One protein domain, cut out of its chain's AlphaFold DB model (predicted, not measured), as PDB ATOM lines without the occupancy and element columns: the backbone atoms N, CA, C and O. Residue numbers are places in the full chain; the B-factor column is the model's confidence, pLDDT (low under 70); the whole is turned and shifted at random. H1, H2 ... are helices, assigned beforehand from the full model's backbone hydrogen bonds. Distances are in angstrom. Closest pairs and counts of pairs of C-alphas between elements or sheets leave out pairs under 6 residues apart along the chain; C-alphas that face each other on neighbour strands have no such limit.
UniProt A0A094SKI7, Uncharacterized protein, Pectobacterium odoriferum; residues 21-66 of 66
ATOM      1  N   PHE A  21     312.160 213.369 207.747       78.44
ATOM      2  CA  PHE A  21     312.234 212.420 208.859       78.44
ATOM      3  C   PHE A  21     313.253 211.328 208.567       78.44
ATOM      4  O   PHE A  21     314.129 211.065 209.386       78.44
ATOM      5  N   SER A  22     313.185 210.756 207.366       76.75
ATOM      6  CA  SER A  22     314.113 209.717 206.928       76.75
ATOM      7  C   SER A  22     315.555 210.230 206.863       76.75
ATOM      8  O   SER A  22     316.466 209.572 207.358       76.75
ATOM      9  N   ILE A  23     315.770 211.445 206.341       80.19
ATOM     10  CA  ILE A  23     317.106 212.058 206.265       80.19
ATOM     11  C   ILE A  23     317.669 212.352 207.655       80.19
ATOM     12  O   ILE A  23     318.822 212.017 207.928       80.19
ATOM     13  N   CYS A  24     316.875 212.956 208.542       76.69
ATOM     14  CA  CYS A  24     317.289 213.222 209.916       76.69
ATOM     15  C   CYS A  24     317.609 211.921 210.648       76.69
ATOM     16  O   CYS A  24     318.645 211.831 211.299       76.69
ATOM     17  N   PHE A  25     316.764 210.897 210.508       76.25
ATOM     18  CA  PHE A  25     316.984 209.594 211.124       76.25
ATOM     19  C   PHE A  25     318.255 208.921 210.593       76.25
ATOM     20  O   PHE A  25     319.056 208.420 211.377       76.25
ATOM     21  N   PHE A  26     318.496 208.978 209.281       80.25
ATOM     22  CA  PHE A  26     319.713 208.451 208.671       80.25
ATOM     23  C   PHE A  26     320.967 209.170 209.181       80.25
ATOM     24  O   PHE A  26     321.942 208.514 209.538       80.25
ATOM     25  N   TRP A  27     320.932 210.502 209.289       74.44
ATOM     26  CA  TRP A  27     322.029 211.288 209.859       74.44
ATOM     27  C   TRP A  27     322.250 211.000 211.340       74.44
ATOM     28  O   TRP A  27     323.396 210.879 211.764       74.44
ATOM     29  N   ILE A  28     321.182 210.838 212.123       74.50
ATOM     30  CA  ILE A  28     321.283 210.432 213.527       74.50
ATOM     31  C   ILE A  28     321.967 209.072 213.612       74.50
ATOM     32  O   ILE A  28     322.949 208.958 214.334       74.50
ATOM     33  N   CYS A  29     321.521 208.074 212.843       75.94
ATOM     34  CA  CYS A  29     322.147 206.752 212.790       75.94
ATOM     35  C   CYS A  29     323.613 206.833 212.345       75.94
ATOM     36  O   CYS A  29     324.479 206.249 212.990       75.94
ATOM     37  N   TYR A  30     323.923 207.599 211.300       78.31
ATOM     38  CA  TYR A  30     325.295 207.818 210.847       78.31
ATOM     39  C   TYR A  30     326.166 208.405 211.964       78.31
ATOM     40  O   TYR A  30     327.240 207.891 212.263       78.31
ATOM     41  N   ILE A  31     325.680 209.435 212.655       72.06
ATOM     42  CA  ILE A  31     326.398 210.040 213.773       72.06
ATOM     43  C   ILE A  31     326.495 209.061 214.960       72.06
ATOM     44  O   ILE A  31     327.492 209.078 215.676       72.06
ATOM     45  N   LEU A  32     325.501 208.200 215.195       69.75
ATOM     46  CA  LEU A  32     325.484 207.234 216.301       69.75
ATOM     47  C   LEU A  32     326.463 206.074 216.085       69.75
ATOM     48  O   LEU A  32     327.160 205.707 217.027       69.75
ATOM     49  N   PHE A  33     326.520 205.533 214.865       71.81
ATOM     50  CA  PHE A  33     327.280 204.326 214.528       71.81
ATOM     51  C   PHE A  33     328.649 204.604 213.892       71.81
ATOM     52  O   PHE A  33     329.543 203.771 214.010       71.81
ATOM     53  N   VAL A  34     328.823 205.745 213.217       71.69
ATOM     54  CA  VAL A  34     330.029 206.061 212.423       71.69
ATOM     55  C   VAL A  34     330.722 207.343 212.904       71.69
ATOM     56  O   VAL A  34     331.946 207.439 212.866       71.69
ATOM     57  N   GLY A  35     329.966 208.339 213.372       61.62
ATOM     58  CA  GLY A  35     330.503 209.649 213.751       61.62
ATOM     59  C   GLY A  35     331.161 209.704 215.138       61.62
ATOM     60  O   GLY A  35     330.534 209.396 216.152       61.62
ATOM     61  N   TYR A  36     332.383 210.247 215.203       63.00
ATOM     62  CA  TYR A  36     333.135 210.556 216.437       63.00
ATOM     63  C   TYR A  36     332.603 211.792 217.204       63.00
ATOM     64  O   TYR A  36     333.320 212.407 217.989       63.00
ATOM     65  N   ALA A  37     331.363 212.214 216.942       64.50
ATOM     66  CA  ALA A  37     330.790 213.411 217.553       64.50
ATOM     67  C   ALA A  37     330.347 213.140 219.007       64.50
ATOM     68  O   ALA A  37     329.833 212.050 219.295       64.50
ATOM     69  N   PRO A  38     330.495 214.106 219.929       70.69
ATOM     70  CA  PRO A  38     330.067 213.956 221.314       70.69
ATOM     71  C   PRO A  38     328.542 213.807 221.427       70.69
ATOM     72  O   PRO A  38     327.771 214.456 220.722       70.69
ATOM     73  N   TRP A  39     328.089 212.961 222.357       67.12
ATOM     74  CA  TRP A  39     326.668 212.644 222.597       67.12
ATOM     75  C   TRP A  39     325.765 213.876 222.810       67.12
ATOM     76  O   TRP A  39     324.582 213.846 222.461       67.12
ATOM     77  N   SER A  40     326.324 214.966 223.342       69.19
ATOM     78  CA  SER A  40     325.626 216.244 223.535       69.19
ATOM     79  C   SER A  40     325.078 216.810 222.216       69.19
ATOM     80  O   SER A  40     323.888 217.106 222.113       69.19
ATOM     81  N   GLU A  41     325.900 216.857 221.164       70.62
ATOM     82  CA  GLU A  41     325.508 217.400 219.854       70.62
ATOM     83  C   GLU A  41     324.447 216.526 219.171       70.62
ATOM     84  O   GLU A  41     323.492 217.037 218.582       70.62
ATOM     85  N   LYS A  42     324.546 215.197 219.340       69.06
ATOM     86  CA  LYS A  42     323.547 214.231 218.843       69.06
ATOM     87  C   LYS A  42     322.166 214.505 219.443       69.06
ATOM     88  O   LYS A  42     321.156 214.478 218.741       69.06
ATOM     89  N   THR A  43     322.136 214.797 220.742       73.19
ATOM     90  CA  THR A  43     320.904 215.052 221.499       73.19
ATOM     91  C   THR A  43     320.261 216.373 221.080       73.19
ATOM     92  O   THR A  43     319.048 216.434 220.893       73.19
ATOM     93  N   VAL A  44     321.061 217.418 220.850       79.12
ATOM     94  CA  VAL A  44     320.563 218.721 220.377       79.12
ATOM     95  C   VAL A  44     319.924 218.599 218.993       79.12
ATOM     96  O   VAL A  44     318.812 219.087 218.788       79.12
ATOM     97  N   HIS A  45     320.565 217.894 218.056       73.06
ATOM     98  CA  HIS A  45     319.990 217.670 216.727       73.06
ATOM     99  C   HIS A  45     318.683 216.874 216.768       73.06
ATOM    100  O   HIS A  45     317.741 217.219 216.051       73.06
ATOM    101  N   LEU A  46     318.589 215.871 217.645       74.75
ATOM    102  CA  LEU A  46     317.353 215.119 217.863       74.75
ATOM    103  C   LEU A  46     316.225 216.030 218.377       74.75
ATOM    104  O   LEU A  46     315.121 216.003 217.835       74.75
ATOM    105  N   ILE A  47     316.501 216.860 219.388       81.88
ATOM    106  CA  ILE A  47     315.512 217.774 219.981       81.88
ATOM    107  C   ILE A  47     315.007 218.778 218.939       81.88
ATOM    108  O   ILE A  47     313.798 218.989 218.819       81.88
ATOM    109  N   ILE A  48     315.914 219.366 218.153       82.50
ATOM    110  CA  ILE A  48     315.554 220.310 217.089       82.50
ATOM    111  C   ILE A  48     314.667 219.617 216.053       82.50
ATOM    112  O   ILE A  48     313.596 220.140 215.743       82.50
ATOM    113  N   ALA A  49     315.057 218.428 215.581       77.38
ATOM    114  CA  ALA A  49     314.272 217.665 214.616       77.38
ATOM    115  C   ALA A  49     312.857 217.386 215.146       77.38
ATOM    116  O   ALA A  49     311.879 217.725 214.482       77.38
ATOM    117  N   VAL A  50     312.732 216.862 216.370       81.06
ATOM    118  CA  VAL A  50     311.431 216.593 217.010       81.06
ATOM    119  C   VAL A  50     310.587 217.867 217.124       81.06
ATOM    120  O   VAL A  50     309.394 217.834 216.818       81.06
ATOM    121  N   SER A  51     311.182 219.006 217.496       85.00
ATOM    122  CA  SER A  51     310.451 220.278 217.586       85.00
ATOM    123  C   SER A  51     309.896 220.733 216.228       85.00
ATOM    124  O   SER A  51     308.743 221.162 216.143       85.00
ATOM    125  N   VAL A  52     310.677 220.565 215.154       83.31
ATOM    126  CA  VAL A  52     310.285 220.913 213.784       83.31
ATOM    127  C   VAL A  52     309.171 219.986 213.297       83.31
ATOM    128  O   VAL A  52     308.200 220.469 212.717       83.31
ATOM    129  N   PHE A  53     309.241 218.684 213.604       81.38
ATOM    130  CA  PHE A  53     308.174 217.721 213.299       81.38
ATOM    131  C   PHE A  53     306.853 218.074 213.977       81.38
ATOM    132  O   PHE A  53     305.807 218.088 213.329       81.38
ATOM    133  N   ILE A  54     306.896 218.405 215.269       82.62
ATOM    134  CA  ILE A  54     305.705 218.809 216.022       82.62
ATOM    135  C   ILE A  54     305.127 220.111 215.451       82.62
ATOM    136  O   ILE A  54     303.909 220.231 215.302       82.62
ATOM    137  N   GLY A  55     305.985 221.075 215.105       83.56
ATOM    138  CA  GLY A  55     305.582 222.343 214.496       83.56
ATOM    139  C   GLY A  55     304.915 222.161 213.132       83.56
ATOM    140  O   GLY A  55     303.825 222.688 212.913       83.56
ATOM    141  N   LEU A  56     305.522 221.370 212.243       80.94
ATOM    142  CA  LEU A  56     304.976 221.045 210.920       80.94
ATOM    143  C   LEU A  56     303.651 220.285 211.021       80.94
ATOM    144  O   LEU A  56     302.699 220.634 210.328       80.94
ATOM    145  N   GLY A  57     303.552 219.307 211.926       78.12
ATOM    146  CA  GLY A  57     302.311 218.570 212.165       78.12
ATOM    147  C   GLY A  57     301.180 219.477 212.654       78.12
ATOM    148  O   GLY A  57     300.077 219.436 212.114       78.12
ATOM    149  N   LYS A  58     301.459 220.367 213.616       81.31
ATOM    150  CA  LYS A  58     300.479 221.358 214.092       81.31
ATOM    151  C   LYS A  58     300.091 222.369 213.021       81.31
ATOM    152  O   LYS A  58     298.922 222.735 212.952       81.31
ATOM    153  N   LEU A  59     301.037 222.820 212.197       79.38
ATOM    154  CA  LEU A  59     300.747 223.696 211.060       79.38
ATOM    155  C   LEU A  59     299.827 222.997 210.063       79.38
ATOM    156  O   LEU A  59     298.824 223.581 209.670       79.38
ATOM    157  N   SER A  60     300.120 221.744 209.711       72.38
ATOM    158  CA  SER A  60     299.264 220.938 208.840       72.38
ATOM    159  C   SER A  60     297.851 220.798 209.407       72.38
ATOM    160  O   SER A  60     296.889 221.015 208.679       72.38
ATOM    161  N   ASP A  61     297.714 220.482 210.698       76.62
ATOM    162  CA  ASP A  61     296.410 220.305 211.356       76.62
ATOM    163  C   ASP A  61     295.632 221.631 211.466       76.62
ATOM    164  O   ASP A  61     294.414 221.675 211.291       76.62
ATOM    165  N   TRP A  62     296.334 222.746 211.690       75.62
ATOM    166  CA  TRP A  62     295.735 224.083 211.691       75.62
ATOM    167  C   TRP A  62     295.259 224.499 210.297       75.62
ATOM    168  O   TRP A  62     294.167 225.050 210.154       75.62
ATOM    169  N   PHE A  63     296.052 224.195 209.265       69.50
ATOM    170  CA  PHE A  63     295.663 224.384 207.871       69.50
ATOM    171  C   PHE A  63     294.551 223.430 207.442       69.50
ATOM    172  O   PHE A  63     293.795 223.788 206.552       69.50
ATOM    173  N   ASP A  64     294.391 222.252 208.040       68.06
ATOM    174  CA  ASP A  64     293.259 221.374 207.732       68.06
ATOM    175  C   ASP A  64     291.961 221.909 208.355       68.06
ATOM    176  O   ASP A  64     290.977 222.123 207.643       68.06
ATOM    177  N   LYS A  65     291.996 222.275 209.644       66.38
ATOM    178  CA  LYS A  65     290.827 222.736 210.417       66.38
ATOM    179  C   LYS A  65     290.260 224.108 210.037       66.38
ATOM    180  O   LYS A  65     289.117 224.381 210.396       66.38
ATOM    181  N   LYS A  66     291.028 224.980 209.376       53.38
ATOM    182  CA  LYS A  66     290.625 226.368 209.071       53.38
ATOM    183  C   LYS A  66     290.311 226.587 207.603       53.38
ATOM    184  O   LYS A  66     289.150 226.493 207.176       53.38
TER     185      LYS A  66
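What this domain is: This is residues 21 to 66 of the 66 residues of an uncharacterized protein of Pectobacterium odoriferum (UniProt A0A094SKI7). A long helical hairpin: the shorter helix H1 runs one way, the chain turns at residues 34 to 38, and the longer helix H2 folds back beside it and runs on past it. The last part of H2, with residues 54 to 66 standing free, sticks out beyond the paired part as a single arm and makes much of the length. The printed part has 46 residues with two named helices, H1 then H2, and no named strand; the class is all helix. The whole is only just loose, close to extended, with a radius of gyration of the C-alphas of 13.8 A, and it spans 46 by 18 by 6 A.

Where its parts are: H1 is residues 21 to 33, 18.0 A from first to last C-alpha. It begins at C-alpha 21, at (312.234, 212.420, 208.859), and ends at C-alpha 33, at (327.280, 204.326, 214.528). H2 is residues 39 to 65, 39.2 A long in the same measure, and ends at C-alpha 65, at (290.827, 222.736, 210.417).

How they stand to each other: H1 and H2 form a helical hairpin and touch, with 5 pairs of C-alphas within 8 A. The closest C-alphas are those of Ile 28 and Lys 42, 6.9 A apart. H2 touches H1 with residues 42 to 49 alone. The two helices run opposite ways at a shallow tilt of 10 degrees, and their centres are 15.3 A apart. In H1 and H2 every O i to N i+4 pair is within hydrogen-bond range.

The domain as a whole: The two C-alphas farthest apart are those of Tyr 36 and Lys 66, at 45.9 A. Without residues 54 to 66 the body spans 26 by 19 by 6 A. The printed part has no cut, and the link from H1 to H2 is tight. The mean pLDDT of the printed part is 74.6; it is under 70 at residue 32, residues 35 to 37, residues 39 to 40, residue 42 and residues 63 to 66, the last of these being the chain's last residue.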